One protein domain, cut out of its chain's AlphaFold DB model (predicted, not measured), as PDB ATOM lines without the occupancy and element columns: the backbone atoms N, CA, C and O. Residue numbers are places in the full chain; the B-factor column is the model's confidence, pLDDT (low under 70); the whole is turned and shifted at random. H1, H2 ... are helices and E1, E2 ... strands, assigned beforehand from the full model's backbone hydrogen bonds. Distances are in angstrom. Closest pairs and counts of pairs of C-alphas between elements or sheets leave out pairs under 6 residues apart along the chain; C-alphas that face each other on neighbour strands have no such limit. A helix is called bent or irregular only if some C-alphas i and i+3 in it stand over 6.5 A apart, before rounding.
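This is residues 26 to 135 of the 167 residues of an uncharacterized protein of Bradyrhizobium sp. (UniProt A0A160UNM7). The model is an open arch: one leg is a small twisted sheet of E1, E2 and E5, the other a long, bent strand hairpin of E3 and E4, with an open gap between them. Unnamed stretches with two short strand pairings bridge the legs, and a helical hairpin of H2 and H3 lies beyond this bridge, away from both sheets, while short H1 sits beside the three-stranded sheet. The printed part has 110 residues with three named helices and five named strands, in the order E1 E2 E3 E4 H1 H2 H3 E5; both sheets, E1 - E2 - E5 and E3 - E4, are antiparallel, and the class is mixed. The whole is loose, with a radius of gyration of the C-alphas of 17.1 A and spans of 43 by 41 by 25 A.

E1, residues 26 to 31, begins at C-alpha 26 (140.067, 73.896, 67.664) and is 15.9 A long. E2, residues 35 to 42, measures 23.0 A. E3, residues 54 to 61, starts at C-alpha 54 (142.055, 77.167, 84.098), measures 20.8 A and bends by 57 degrees at residue 58. E4, residues 70 to 77, measures 22.0 A. H1 is residues 84 to 87, H2 residues 101 to 109, 12.1 A, and H3 residues 112 to 118, 10.3 A. E5, residues 128 to 134, measures 18.1 A and ends at C-alpha 134 (140.081, 67.400, 57.471).

In the strongly twisted sheet, E2 is the inner strand. E1 and E2 form a hairpin, antiparallel at 148 degrees, with N 29 and O 37 2.9 A apart, within hydrogen-bond range. E2 and E5 are antiparallel at 154 degrees, with N 38 and O 133 at 2.7 A. H1 only grazes this sheet with residues 85 to 87; its closest C-alphas to E5 are those of Glu 85 and Arg 128, 7.4 A apart. The hairpin of E3 and E4 is antiparallel at 157 degrees, with N 55 and O 76 at 2.8 A and N 61 and O 70 at 3.0 A. Residues 51 to 52 pair antiparallel with 97 to 98, and 79 to 80 with 94 to 95. H2 and H3 touch, closest at the C-alphas of Trp 107 and Ala 115, 4.9 A apart, at a shallow tilt of 27 degrees, opposite ways. Both are apart from E3 and E4. In H2 every O i to N i+4 pair is within hydrogen-bond range; in H3 1 of 3 is, beside 3 of 4 O i to N i+3 pairs, and H1 is too short for an O i to N i+4 pair, with 0 of its 1 O i to N i+3 pair within range.

The C-alphas farthest apart, those of Gly 33 and Pro 111, are 48.4 A apart. The printed part has no cut. The links E2 to E3 and H1 to H2 are long. Mean pLDDT of the printed part is 86.3; residues 26 to 37 and 133 to 135 are under 70.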
ATOM      1  N   GLN A  26     140.487  74.753  68.763       59.28
ATOM      2  CA  GLN A  26     140.067  73.896  67.664       59.28
ATOM      3  C   GLN A  26     138.545  73.901  67.597       59.28
ATOM      4  O   GLN A  26     137.871  73.569  68.571       59.28
ATOM      5  N   ALA A  27     138.006  74.267  66.438       58.28
ATOM      6  CA  ALA A  27     136.577  74.212  66.167       58.28
ATOM      7  C   ALA A  27     136.272  73.247  65.019       58.28
ATOM      8  O   ALA A  27     137.067  73.078  64.090       58.28
ATOM      9  N   TRP A  28     135.095  72.632  65.086       61.75
ATOM     10  CA  TRP A  28     134.614  71.664  64.109       61.75
ATOM     11  C   TRP A  28     133.595  72.322  63.183       61.75
ATOM     12  O   TRP A  28     132.499  72.666  63.617       61.75
ATOM     13  N   LEU A  29     133.920  72.437  61.895       59.50
ATOM     14  CA  LEU A  29     132.961  72.852  60.876       59.50
ATOM     15  C   LEU A  29     132.339  71.614  60.220       59.50
ATOM     16  O   LEU A  29     133.057  70.801  59.629       59.50
ATOM     17  N   LYS A  30     131.010  71.476  60.290       62.22
ATOM     18  CA  LYS A  30     130.279  70.464  59.513       62.22
ATOM     19  C   LYS A  30     130.135  70.944  58.068       62.22
ATOM     20  O   LYS A  30     129.586  72.016  57.834       62.22
ATOM     21  N   ARG A  31     130.608  70.149  57.107       56.53
ATOM     22  CA  ARG A  31     130.303  70.307  55.674       56.53
ATOM     23  C   ARG A  31     129.439  69.139  55.196       56.53
ATOM     24  O   ARG A  31     129.382  68.103  55.863       56.53
ATOM     25  N   ASP A  32     128.782  69.312  54.052       51.44
ATOM     26  CA  ASP A  32     127.922  68.293  53.440       51.44
ATOM     27  C   ASP A  32     128.632  66.934  53.333       51.44
ATOM     28  O   ASP A  32     129.818  66.854  53.002       51.44
ATOM     29  N   GLY A  33     127.907  65.855  53.642       51.59
ATOM     30  CA  GLY A  33     128.430  64.490  53.541       51.59
ATOM     31  C   GLY A  33     129.389  64.076  54.666       51.59
ATOM     32  O   GLY A  33     130.396  63.431  54.396       51.59
ATOM     33  N   TRP A  34     129.070  64.410  55.924       53.91
ATOM     34  CA  TRP A  34     129.753  63.931  57.147       53.91
ATOM     35  C   TRP A  34     131.199  64.408  57.355       53.91
ATOM     36  O   TRP A  34     131.854  64.004  58.319       53.91
ATOM     37  N   LYS A  35     131.713  65.290  56.495       58.91
ATOM     38  CA  LYS A  35     133.102  65.744  56.577       58.91
ATOM     39  C   LYS A  35     133.241  66.856  57.612       58.91
ATOM     40  O   LYS A  35     132.674  67.938  57.454       58.91
ATOM     41  N   ILE A  36     134.025  66.594  58.655       67.31
ATOM     42  CA  ILE A  36     134.364  67.598  59.660       67.31
ATOM     43  C   ILE A  36     135.708  68.237  59.304       67.31
ATOM     44  O   ILE A  36     136.705  67.537  59.112       67.31
ATOM     45  N   VAL A  37     135.726  69.567  59.217       69.81
ATOM     46  CA  VAL A  37     136.950  70.353  59.026       69.81
ATOM     47  C   VAL A  37     137.357  70.953  60.367       69.81
ATOM     48  O   VAL A  37     136.605  71.721  60.964       69.81
ATOM     49  N   LEU A  38     138.548  70.589  60.829       72.88
ATOM     50  CA  LEU A  38     139.241  71.209  61.947       72.88
ATOM     51  C   LEU A  38     139.703  72.605  61.539       72.88
ATOM     52  O   LEU A  38     140.388  72.765  60.526       72.88
ATOM     53  N   CYS A  39     139.342  73.601  62.339       79.25
ATOM     54  CA  CYS A  39     139.816  74.974  62.215       79.25
ATOM     55  C   CYS A  39     140.632  75.332  63.457       79.25
ATOM     56  O   CYS A  39     140.105  75.267  64.567       79.25
ATOM     57  N   GLY A  40     141.907  75.672  63.261       82.88
ATOM     58  CA  GLY A  40     142.813  76.112  64.320       82.88
ATOM     59  C   GLY A  40     142.900  77.633  64.375       82.88
ATOM     60  O   GLY A  40     143.110  78.263  63.335       82.88
ATOM     61  N   PHE A  41     142.774  78.200  65.574       85.62
ATOM     62  CA  PHE A  41     142.901  79.637  65.817       85.62
ATOM     63  C   PHE A  41     144.170  79.980  66.603       85.62
ATOM     64  O   PHE A  41     144.620  79.191  67.434       85.62
ATOM     65  N   ALA A  42     144.704  81.175  66.356       88.00
ATOM     66  CA  ALA A  42     145.773  81.799  67.133       88.00
ATOM     67  C   ALA A  42     145.577  83.325  67.184       88.00
ATOM     68  O   ALA A  42     144.764  83.855  66.424       88.00
ATOM     69  N   LEU A  43     146.324  84.021  68.050       86.81
ATOM     70  CA  LEU A  43     146.292  85.491  68.144       86.81
ATOM     71  C   LEU A  43     146.766  86.158  66.839       86.81
ATOM     72  O   LEU A  43     146.180  87.129  66.368       86.81
ATOM     73  N   ASP A  44     147.790  85.583  66.206       86.62
ATOM     74  CA  ASP A  44     148.296  86.005  64.903       86.62
ATOM     75  C   ASP A  44     149.001  84.847  64.160       86.62
ATOM     76  O   ASP A  44     149.010  83.698  64.615       86.62
ATOM     77  N   GLU A  45     149.573  85.138  62.988       83.44
ATOM     78  CA  GLU A  45     150.253  84.151  62.136       83.44
ATOM     79  C   GLU A  45     151.541  83.578  62.745       83.44
ATOM     80  O   GLU A  45     151.924  82.459  62.398       83.44
ATOM     81  N   THR A  46     152.180  84.297  63.673       83.19
ATOM     82  CA  THR A  46     153.369  83.837  64.408       83.19
ATOM     83  C   THR A  46     153.021  82.811  65.485       83.19
ATOM     84  O   THR A  46     153.898  82.078  65.939       83.19
ATOM     85  N   ARG A  47     151.728  82.696  65.828       81.44
ATOM     86  CA  ARG A  47     151.174  81.748  66.806       81.44
ATOM     87  C   ARG A  47     151.833  81.887  68.184       81.44
ATOM     88  O   ARG A  47     152.355  80.896  68.704       81.44
ATOM     89  N   PRO A  48     151.807  83.090  68.787       80.81
ATOM     90  CA  PRO A  48     152.348  83.284  70.120       80.81
ATOM     91  C   PRO A  48     151.595  82.406  71.123       80.81
ATOM     92  O   PRO A  48     150.426  82.052  70.931       80.81
ATOM     93  N   LEU A  49     152.283  82.054  72.205       78.00
ATOM     94  CA  LEU A  49     151.670  81.332  73.309       78.00
ATOM     95  C   LEU A  49     150.618  82.212  73.989       78.00
ATOM     96  O   LEU A  49     150.847  83.390  74.242       78.00
ATOM     97  N   ALA A  50     149.484  81.605  74.313       80.19
ATOM     98  CA  ALA A  50     148.430  82.192  75.127       80.19
ATOM     99  C   ALA A  50     147.930  81.143  76.125       80.19
ATOM    100  O   ALA A  50     148.122  79.942  75.907       80.19
ATOM    101  N   CYS A  51     147.290  81.588  77.205       86.06
ATOM    102  CA  CYS A  51     146.854  80.716  78.293       86.06
ATOM    103  C   CYS A  51     145.327  80.667  78.383       86.06
ATOM    104  O   CYS A  51     144.646  81.671  78.180       86.06
ATOM    105  N   PHE A  52     144.781  79.501  78.732       91.56
ATOM    106  CA  PHE A  52     143.373  79.395  79.109       91.56
ATOM    107  C   PHE A  52     143.184  79.685  80.595       91.56
ATOM    108  O   PHE A  52     143.997  79.263  81.421       91.56
ATOM    109  N   ALA A  53     142.080  80.348  80.939       92.19
ATOM    110  CA  ALA A  53     141.679  80.551  82.327       92.19
ATOM    111  C   ALA A  53     141.236  79.209  82.939       92.19
ATOM    112  O   ALA A  53     140.096  78.762  82.776       92.19
ATOM    113  N   GLY A  54     142.192  78.519  83.565       91.62
ATOM    114  CA  GLY A  54     142.055  77.167  84.098       91.62
ATOM    115  C   GLY A  54     141.753  77.106  85.596       91.62
ATOM    116  O   GLY A  54     142.216  77.943  86.368       91.62
ATOM    117  N   ILE A  55     141.035  76.062  86.006       91.19
ATOM    118  CA  ILE A  55     140.877  75.632  87.399       91.19
ATOM    119  C   ILE A  55     141.416  74.218  87.563       91.19
ATOM    120  O   ILE A  55     141.440  73.426  86.616       91.19
ATOM    121  N   TRP A  56     141.789  73.880  88.791       91.25
ATOM    122  CA  TRP A  56     142.208  72.528  89.116       91.25
ATOM    123  C   TRP A  56     141.684  72.068  90.474       91.25
ATOM    124  O   TRP A  56     141.271  72.866  91.327       91.25
ATOM    125  N   THR A  57     141.676  70.754  90.667       89.94
ATOM    126  CA  THR A  57     141.414  70.123  91.959       89.94
ATOM    127  C   THR A  57     142.073  68.755  92.008       89.94
ATOM    128  O   THR A  57     142.064  68.028  91.018       89.94
ATOM    129  N   SER A  58     142.563  68.366  93.181       94.69
ATOM    130  CA  SER A  58     142.822  66.956  93.454       94.69
ATOM    131  C   SER A  58     141.486  66.254  93.704       94.69
ATOM    132  O   SER A  58     140.617  66.812  94.389       94.69
ATOM    133  N   TRP A  59     141.276  65.089  93.095       93.69
ATOM    134  CA  TRP A  59     140.020  64.349  93.191       93.69
ATOM    135  C   TRP A  59     140.246  62.840  93.180       93.69
ATOM    136  O   TRP A  59     140.964  62.318  92.326       93.69
ATOM    137  N   THR A  60     139.579  62.145  94.099       95.81
ATOM    138  CA  THR A  60     139.599  60.684  94.211       95.81
ATOM    139  C   THR A  60     138.315  60.109  93.624       95.81
ATOM    140  O   THR A  60     137.217  60.509  94.009       95.81
ATOM    141  N   SER A  61     138.441  59.216  92.640       94.56
ATOM    142  CA  SER A  61     137.300  58.550  91.999       94.56
ATOM    143  C   SER A  61     137.733  57.341  91.178       94.56
ATOM    144  O   SER A  61     138.880  57.262  90.747       94.56
ATOM    145  N   VAL A  62     136.786  56.466  90.841       95.12
ATOM    146  CA  VAL A  62     136.987  55.436  89.814       95.12
ATOM    147  C   VAL A  62     136.795  56.055  88.424       95.12
ATOM    148  O   VAL A  62     135.673  56.352  88.014       95.12
ATOM    149  N   ARG A  63     137.894  56.264  87.687       90.38
ATOM    150  CA  ARG A  63     137.879  56.745  86.285       90.38
ATOM    151  C   ARG A  63     137.817  55.598  85.276       90.38
ATOM    152  O   ARG A  63     137.166  55.726  84.240       90.38
ATOM    153  N   LYS A  64     138.495  54.488  85.576       90.75
ATOM    154  CA  LYS A  64     138.454  53.236  84.818       90.75
ATOM    155  C   LYS A  64     138.179  52.096  85.783       90.75
ATOM    156  O   LYS A  64     138.834  51.997  86.812       90.75
ATOM    157  N   VAL A  65     137.235  51.228  85.427       90.44
ATOM    158  CA  VAL A  65     136.785  50.130  86.301       90.44
ATOM    159  C   VAL A  65     137.942  49.210  86.705       90.44
ATOM    160  O   VAL A  65     138.017  48.804  87.857       90.44
ATOM    161  N   GLU A  66     138.867  48.929  85.784       92.81
ATOM    162  CA  GLU A  66     140.018  48.044  86.025       92.81
ATOM    163  C   GLU A  66     141.061  48.628  86.989       92.81
ATOM    164  O   GLU A  66     141.746  47.877  87.674       92.81
ATOM    165  N   GLU A  67     141.190  49.955  87.051       90.69
ATOM    166  CA  GLU A  67     142.197  50.639  87.878       90.69
ATOM    167  C   GLU A  67     141.722  50.840  89.327       90.69
ATOM    168  O   GLU A  67     142.518  51.190  90.196       90.69
ATOM    169  N   GLY A  68     140.439  50.591  89.607       94.00
ATOM    170  CA  GLY A  68     139.852  50.852  90.917       94.00
ATOM    171  C   GLY A  68     139.798  52.348  91.242       94.00
ATOM    172  O   GLY A  68     139.707  53.200  90.355       94.00
ATOM    173  N   GLU A  69     139.771  52.676  92.532       96.56
ATOM    174  CA  GLU A  69     139.728  54.062  92.993       96.56
ATOM    175  C   GLU A  69     141.128  54.681  92.978       96.56
ATOM    176  O   GLU A  69     142.063  54.160  93.589       96.56
ATOM    177  N   THR A  70     141.265  55.813  92.292       95.88
ATOM    178  CA  THR A  70     142.537  56.517  92.137       95.88
ATOM    179  C   THR A  70     142.372  58.010  92.410       95.88
ATOM    180  O   THR A  70     141.309  58.598  92.191       95.88
ATOM    181  N   THR A  71     143.446  58.641  92.891       95.06
ATOM    182  CA  THR A  71     143.518  60.094  93.094       95.06
ATOM    183  C   THR A  71     144.278  60.731  91.943       95.06
ATOM    184  O   THR A  71     145.394  60.320  91.627       95.06
ATOM    185  N   HIS A  72     143.680  61.749  91.329       91.12
ATOM    186  CA  HIS A  72     144.270  62.478  90.215       91.12
ATOM    187  C   HIS A  72     144.095  63.983  90.387       91.12
ATOM    188  O   HIS A  72     143.057  64.446  90.865       91.12
ATOM    189  N   ASP A  73     145.075  64.741  89.904       91.44
ATOM    190  CA  ASP A  73     144.927  66.180  89.725       91.44
ATOM    191  C   ASP A  73     144.185  66.446  88.419       91.44
ATOM    192  O   ASP A  73     144.624  66.081  87.325       91.44
ATOM    193  N   LEU A  74     142.993  67.016  88.557       90.06
ATOM    194  CA  LEU A  74     142.079  67.274  87.459       90.06
ATOM    195  C   LEU A  74     142.123  68.741  87.088       90.06
ATOM    196  O   LEU A  74     142.084  69.607  87.961       90.06
ATOM    197  N   TYR A  75     142.114  68.995  85.786       88.31
ATOM    198  CA  TYR A  75     142.142  70.330  85.212       88.31
ATOM    199  C   TYR A  75     140.921  70.542  84.327       88.31
ATOM    200  O   TYR A  75     140.468  69.635  83.624       88.31
ATOM    201  N   ALA A  76     140.404  71.759  84.364       86.94
ATOM    202  CA  ALA A  76     139.386  72.254  83.456       86.94
ATOM    203  C   ALA A  76     139.677  73.725  83.156       86.94
ATOM    204  O   ALA A  76     140.446  74.368  83.865       86.94
ATOM    205  N   PHE A  77     139.056  74.273  82.122       91.44
ATOM    206  CA  PHE A  77     139.117  75.700  81.826       91.44
ATOM    207  C   PHE A  77     137.718  76.265  81.653       91.44
ATOM    208  O   PHE A  77     136.766  75.538  81.357       91.44
ATOM    209  N   LEU A  78     137.600  77.568  81.872       91.50
ATOM    210  CA  LEU A  78     136.339  78.274  81.752       91.50
ATOM    211  C   LEU A  78     136.019  78.524  80.280       91.50
ATOM    212  O   LEU A  78     136.897  78.776  79.452       91.50
ATOM    213  N   THR A  79     134.729  78.483  79.970       93.00
ATOM    214  CA  THR A  79     134.190  78.867  78.667       93.00
ATOM    215  C   THR A  79     133.361  80.136  78.787       93.00
ATOM    216  O   THR A  79     132.847  80.460  79.859       93.00
ATOM    217  N   THR A  80     133.215  80.836  77.674       95.31
ATOM    218  CA  THR A  80     132.424  82.060  77.529       95.31
ATOM    219  C   THR A  80     131.740  82.062  76.159       95.31
ATOM    220  O   THR A  80     131.953  81.139  75.360       95.31
ATOM    221  N   ASP A  81     130.905  83.064  75.897       97.06
ATOM    222  CA  ASP A  81     130.299  83.256  74.580       97.06
ATOM    223  C   ASP A  81     131.397  83.432  73.523       97.06
ATOM    224  O   ASP A  81     132.453  83.986  73.821       97.06
ATOM    225  N   PRO A  82     131.217  82.925  72.296       94.75
ATOM    226  CA  PRO A  82     132.241  83.062  71.277       94.75
ATOM    227  C   PRO A  82     132.293  84.489  70.714       94.75
ATOM    228  O   PRO A  82     131.260  85.128  70.525       94.75
ATOM    229  N   ASN A  83     133.497  84.952  70.372       95.69
ATOM    230  CA  ASN A  83     133.684  86.149  69.549       95.69
ATOM    231  C   ASN A  83     133.273  85.886  68.084       95.69
ATOM    232  O   ASN A  83     132.935  84.755  67.721       95.69
ATOM    233  N   ALA A  84     133.316  86.903  67.222       96.06
ATOM    234  CA  ALA A  84     132.869  86.792  65.831       96.06
ATOM    235  C   ALA A  84     133.553  85.649  65.054       96.06
ATOM    236  O   ALA A  84     132.883  84.892  64.343       96.06
ATOM    237  N   GLU A  85     134.872  85.475  65.201       91.88
ATOM    238  CA  GLU A  85     135.618  84.468  64.439       91.88
ATOM    239  C   GLU A  85     135.321  83.044  64.906       91.88
ATOM    240  O   GLU A  85     135.120  82.150  64.078       91.88
ATOM    241  N   VAL A  86     135.288  82.817  66.222       89.69
ATOM    242  CA  VAL A  86     134.965  81.496  66.771       89.69
ATOM    243  C   VAL A  86     133.488  81.193  66.558       89.69
ATOM    244  O   VAL A  86     133.159  80.081  66.155       89.69
ATOM    245  N   GLY A  87     132.601  82.168  66.751       90.94
ATOM    246  CA  GLY A  87     131.151  82.007  66.659       90.94
ATOM    247  C   GLY A  87     130.684  81.618  65.261       90.94
ATOM    248  O   GLY A  87     129.763  80.814  65.123       90.94
ATOM    249  N   ALA A  88     131.389  82.085  64.226       90.62
ATOM    250  CA  ALA A  88     131.157  81.680  62.842       90.62
ATOM    251  C   ALA A  88     131.400  80.178  62.587       90.62
ATOM    252  O   ALA A  88     130.865  79.628  61.624       90.62
ATOM    253  N   ILE A  89     132.200  79.502  63.425       85.00
ATOM    254  CA  ILE A  89     132.529  78.071  63.283       85.00
ATOM    255  C   ILE A  89     131.878  77.223  64.383       85.00
ATOM    256  O   ILE A  89     131.381  76.130  64.119       85.00
ATOM    257  N   HIS A  90     131.893  77.714  65.619       81.25
ATOM    258  CA  HIS A  90     131.413  77.039  66.813       81.25
ATOM    259  C   HIS A  90     130.600  78.017  67.683       81.25
ATOM    260  O   HIS A  90     131.119  78.584  68.647       81.25
ATOM    261  N   PRO A  91     129.301  78.197  67.382       88.81
ATOM    262  CA  PRO A  91     128.468  79.237  67.994       88.81
ATOM    263  C   PRO A  91     128.142  78.992  69.474       88.81
ATOM    264  O   PRO A  91     127.536  79.841  70.113       88.81
ATOM    265  N   LYS A  92     128.502  77.828  70.029       90.00
ATOM    266  CA  LYS A  92     128.111  77.452  71.392       90.00
ATOM    267  C   LYS A  92     128.951  78.132  72.472       90.00
ATOM    268  O   LYS A  92     128.412  78.448  73.522       90.00
ATOM    269  N   ALA A  93     130.261  78.225  72.266       89.69
ATOM    270  CA  ALA A  93     131.202  78.723  73.264       89.69
ATOM    271  C   ALA A  93     132.612  78.824  72.676       89.69
ATOM    272  O   ALA A  93     132.960  78.054  71.771       89.69
ATOM    273  N   MET A  94     133.430  79.684  73.281       92.12
ATOM    274  CA  MET A  94     134.888  79.680  73.166       92.12
ATOM    275  C   MET A  94     135.535  79.496  74.551       92.12
ATOM    276  O   MET A  94     134.902  79.800  75.568       92.12
ATOM    277  N   PRO A  95     136.774  78.985  74.640       91.69
ATOM    278  CA  PRO A  95     137.519  79.025  75.893       91.69
ATOM    279  C   PRO A  95     137.853  80.472  76.274       91.69
ATOM    280  O   PRO A  95     138.070  81.316  75.405       91.69
ATOM    281  N   VAL A  96     137.936  80.747  77.572       94.50
ATOM    282  CA  VAL A  96     138.459  82.021  78.076       94.50
ATOM    283  C   VAL A  96     139.970  82.038  77.885       94.50
ATOM    284  O   VAL A  96     140.666  81.153  78.386       94.50
ATOM    285  N   ILE A  97     140.468  83.047  77.175       91.44
ATOM    286  CA  ILE A  97     141.889  83.224  76.873       91.44
ATOM    287  C   ILE A  97     142.381  84.463  77.617       91.44
ATOM    288  O   ILE A  97     141.825  85.543  77.437       91.44
ATOM    289  N   VAL A  98     143.430  84.305  78.421       91.19
ATOM    290  CA  VAL A  98     144.171  85.419  79.024       91.19
ATOM    291  C   VAL A  98     145.423  85.673  78.189       91.19
ATOM    292  O   VAL A  98     146.130  84.734  77.807       91.19
ATOM    293  N   THR A  99     145.649  86.933  77.830       89.44
ATOM    294  CA  THR A  99     146.596  87.303  76.760       89.44
ATOM    295  C   THR A  99     147.733  88.190  77.234       89.44
ATOM    296  O   THR A  99     148.786  88.220  76.603       89.44
ATOM    297  N   THR A 100     147.539  88.887  78.350       90.94
ATOM    298  CA  THR A 100     148.543  89.785  78.923       90.94
ATOM    299  C   THR A 100     149.154  89.186  80.189       90.94
ATOM    300  O   THR A 100     148.477  88.433  80.899       90.94
ATOM    301  N   PRO A 101     150.417  89.514  80.513       90.69
ATOM    302  CA  PRO A 101     151.025  89.117  81.781       90.69
ATOM    303  C   PRO A 101     150.198  89.538  83.003       90.69
ATOM    304  O   PRO A 101     150.120  88.796  83.976       90.69
ATOM    305  N   GLU A 102     149.539  90.693  82.941       94.44
ATOM    306  CA  GLU A 102     148.703  91.232  84.013       94.44
ATOM    307  C   GLU A 102     147.411  90.426  84.197       94.44
ATOM    308  O   GLU A 102     147.008  90.150  85.329       94.44
ATOM    309  N   GLU A 103     146.765  90.009  83.101       94.06
ATOM    310  CA  GLU A 103     145.610  89.104  83.155       94.06
ATOM    311  C   GLU A 103     146.011  87.729  83.695       94.06
ATOM    312  O   GLU A 103     145.267  87.148  84.485       94.06
ATOM    313  N   VAL A 104     147.189  87.221  83.307       91.00
ATOM    314  CA  VAL A 104     147.735  85.976  83.864       91.00
ATOM    315  C   VAL A 104     147.940  86.135  85.365       91.00
ATOM    316  O   VAL A 104     147.365  85.368  86.124       91.00
ATOM    317  N   GLU A 105     148.683  87.146  85.812       92.44
ATOM    318  CA  GLU A 105     148.926  87.385  87.239       92.44
ATOM    319  C   GLU A 105     147.608  87.489  88.017       92.44
ATOM    320  O   GLU A 105     147.416  86.792  89.012       92.44
ATOM    321  N   THR A 106     146.648  88.260  87.499       93.75
ATOM    322  CA  THR A 106     145.312  88.397  88.094       93.75
ATOM    323  C   THR A 106     144.610  87.045  88.221       93.75
ATOM    324  O   THR A 106     144.073  86.731  89.280       93.75
ATOM    325  N   TRP A 107     144.628  86.207  87.182       94.44
ATOM    326  CA  TRP A 107     144.010  84.879  87.232       94.44
ATOM    327  C   TRP A 107     144.654  83.961  88.281       94.44
ATOM    328  O   TRP A 107     143.971  83.148  88.909       94.44
ATOM    329  N   MET A 108     145.967  84.081  88.470       92.00
ATOM    330  CA  MET A 108     146.744  83.199  89.340       92.00
ATOM    331  C   MET A 108     146.676  83.608  90.815       92.00
ATOM    332  O   MET A 108     146.736  82.734  91.684       92.00
ATOM    333  N   THR A 109     146.562  84.908  91.111       92.06
ATOM    334  CA  THR A 109     146.754  85.426  92.478       92.06
ATOM    335  C   THR A 109     145.597  86.244  93.038       92.06
ATOM    336  O   THR A 109     145.488  86.356  94.263       92.06
ATOM    337  N   ALA A 110     144.706  86.784  92.202       93.62
ATOM    338  CA  ALA A 110     143.597  87.592  92.694       93.62
ATOM    339  C   ALA A 110     142.530  86.738  93.411       93.62
ATOM    340  O   ALA A 110     142.390  85.536  93.147       93.62
ATOM    341  N   PRO A 111     141.730  87.354  94.303       95.25
ATOM    342  CA  PRO A 111     140.502  86.753  94.805       95.25
ATOM    343  C   PRO A 111     139.605  86.249  93.668       95.25
ATOM    344  O   PRO A 111     139.585  86.810  92.572       95.25
ATOM    345  N   ALA A 112     138.855  85.175  93.922       90.88
ATOM    346  CA  ALA A 112     138.083  84.500  92.879       90.88
ATOM    347  C   ALA A 112     137.068  85.428  92.186       90.88
ATOM    348  O   ALA A 112     136.873  85.325  90.980       90.88
ATOM    349  N   ASP A 113     136.448  86.344  92.923       94.31
ATOM    350  CA  ASP A 113     135.515  87.345  92.401       94.31
ATOM    351  C   ASP A 113     136.176  88.355  91.451       94.31
ATOM    352  O   ASP A 113     135.544  88.777  90.485       94.31
ATOM    353  N   GLU A 114     137.448  88.695  91.669       93.38
ATOM    354  CA  GLU A 114     138.237  89.524  90.751       93.38
ATOM    355  C   GLU A 114     138.701  88.726  89.525       93.38
ATOM    356  O   GLU A 114     138.515  89.169  88.391       93.38
ATOM    357  N   ALA A 115     139.228  87.514  89.724       94.44
ATOM    358  CA  ALA A 115     139.694  86.658  88.632       94.44
ATOM    359  C   ALA A 115     138.562  86.284  87.660       94.44
ATOM    360  O   ALA A 115     138.749  86.302  86.443       94.44
ATOM    361  N   LEU A 116     137.357  86.002  88.170       95.19
ATOM    362  CA  LEU A 116     136.197  85.646  87.346       95.19
ATOM    363  C   LEU A 116     135.719  86.788  86.437       95.19
ATOM    364  O   LEU A 116     135.047  86.513  85.444       95.19
ATOM    365  N   LYS A 117     136.122  88.045  86.676       96.25
ATOM    366  CA  LYS A 117     135.872  89.154  85.732       96.25
ATOM    367  C   LYS A 117     136.598  88.959  84.396       96.25
ATOM    368  O   LYS A 117     136.217  89.567  83.397       96.25
ATOM    369  N   LEU A 118     137.616  88.095  84.356       96.19
ATOM    370  CA  LEU A 118     138.298  87.692  83.128       96.19
ATOM    371  C   LEU A 118     137.520  86.636  82.326       96.19
ATOM    372  O   LEU A 118     137.891  86.375  81.185       96.19
ATOM    373  N   GLN A 119     136.431  86.056  82.856       96.69
ATOM    374  CA  GLN A 119     135.551  85.143  82.113       96.69
ATOM    375  C   GLN A 119     134.686  85.913  81.101       96.69
ATOM    376  O   GLN A 119     133.476  86.071  81.252       96.69
ATOM    377  N   ARG A 120     135.323  86.385  80.035       96.94
ATOM    378  CA  ARG A 120     134.711  87.145  78.942       96.94
ATOM    379  C   ARG A 120     135.290  86.702  77.596       96.94
ATOM    380  O   ARG A 120     136.415  86.191  77.579       96.94
ATOM    381  N   PRO A 121     134.569  86.893  76.478       96.88
ATOM    382  CA  PRO A 121     135.145  86.680  75.157       96.88
ATOM    383  C   PRO A 121     136.361  87.580  74.932       96.88
ATOM    384  O   PRO A 121     136.447  88.695  75.464       96.88
ATOM    385  N   LEU A 122     137.284  87.112  74.088       95.12
ATOM    386  CA  LEU A 122     138.217  88.028  73.438       95.12
ATOM    387  C   LEU A 122     137.446  88.974  72.518       95.12
ATOM    388  O   LEU A 122     136.368  88.644  72.030       95.12
ATOM    389  N   LEU A 123     138.027  90.144  72.265       96.25
ATOM    390  CA  LEU A 123     137.465  91.083  71.301       96.25
ATOM    391  C   LEU A 123     137.388  90.444  69.907       96.25
ATOM    392  O   LEU A 123     138.205  89.590  69.544       96.25
ATOM    393  N   ASP A 124     136.415  90.883  69.116       97.12
ATOM    394  CA  ASP A 124     136.355  90.539  67.697       97.12
ATOM    395  C   ASP A 124     137.645  90.994  66.995       97.12
ATOM    396  O   ASP A 124     138.226  92.033  67.319       97.12
ATOM    397  N   GLY A 125     138.130  90.191  66.052       95.12
ATOM    398  CA  GLY A 125     139.387  90.411  65.339       95.12
ATOM    399  C   GLY A 125     140.650  90.009  66.109       95.12
ATOM    400  O   GLY A 125     141.739  90.064  65.537       95.12
ATOM    401  N   ALA A 126     140.535  89.578  67.371       93.31
ATOM    402  CA  ALA A 126     141.679  89.154  68.185       93.31
ATOM    403  C   ALA A 126     142.210  87.755  67.829       93.31
ATOM    404  O   ALA A 126     143.291  87.377  68.277       93.31
ATOM    405  N   LEU A 127     141.454  86.972  67.051       90.88
ATOM    406  CA  LEU A 127     141.840  85.632  66.621       90.88
ATOM    407  C   LEU A 127     141.867  85.524  65.099       90.88
ATOM    408  O   LEU A 127     141.056  86.109  64.386       90.88
ATOM    409  N   ARG A 128     142.788  84.704  64.592       89.06
ATOM    410  CA  ARG A 128     142.914  84.360  63.172       89.06
ATOM    411  C   ARG A 128     142.875  82.858  62.988       89.06
ATOM    412  O   ARG A 128     143.429  82.109  63.789       89.06
ATOM    413  N   ILE A 129     142.271  82.409  61.891       86.06
ATOM    414  CA  ILE A 129     142.327  81.003  61.493       86.06
ATOM    415  C   ILE A 129     143.691  80.746  60.850       86.06
ATOM    416  O   ILE A 129     143.953  81.216  59.746       86.06
ATOM    417  N   VAL A 130     144.543  79.978  61.527       82.69
ATOM    418  CA  VAL A 130     145.918  79.667  61.091       82.69
ATOM    419  C   VAL A 130     146.074  78.250  60.537       82.69
ATOM    420  O   VAL A 130     147.135  77.899  60.019       82.69
ATOM    421  N   ALA A 131     145.031  77.423  60.642       77.56
ATOM    422  CA  ALA A 131     144.981  76.090  60.054       77.56
ATOM    423  C   ALA A 131     143.539  75.694  59.701       77.56
ATOM    424  O   ALA A 131     142.613  75.938  60.476       77.56
ATOM    425  N   ARG A 132     143.357  75.037  58.549       75.31
ATOM    426  CA  ARG A 132     142.119  74.343  58.166       75.31
ATOM    427  C   ARG A 132     142.479  72.975  57.604       75.31
ATOM    428  O   ARG A 132     143.280  72.897  56.679       75.31
ATOM    429  N   GLY A 133     141.887  71.910  58.130       66.12
ATOM    430  CA  GLY A 133     142.183  70.553  57.675       66.12
ATOM    431  C   GLY A 133     141.051  69.585  57.968       66.12
ATOM    432  O   GLY A 133     140.311  69.739  58.931       66.12
ATOM    433  N   VAL A 134     140.889  68.575  57.124       54.81
ATOM    434  CA  VAL A 134     140.081  67.400  57.471       54.81
ATOM    435  C   VAL A 134     140.893  66.616  58.500       54.81
ATOM    436  O   VAL A 134     142.121  66.667  58.450       54.81
ATOM    437  N   LYS A 135     140.254  65.895  59.428       50.41
ATOM    438  CA  LYS A 135     140.960  64.910  60.260       50.41
ATOM    439  C   LYS A 135     141.479  63.765  59.372       50.41
ATOM    440  O   LYS A 135     140.900  62.687  59.343       50.41
TER     441      LYS A 135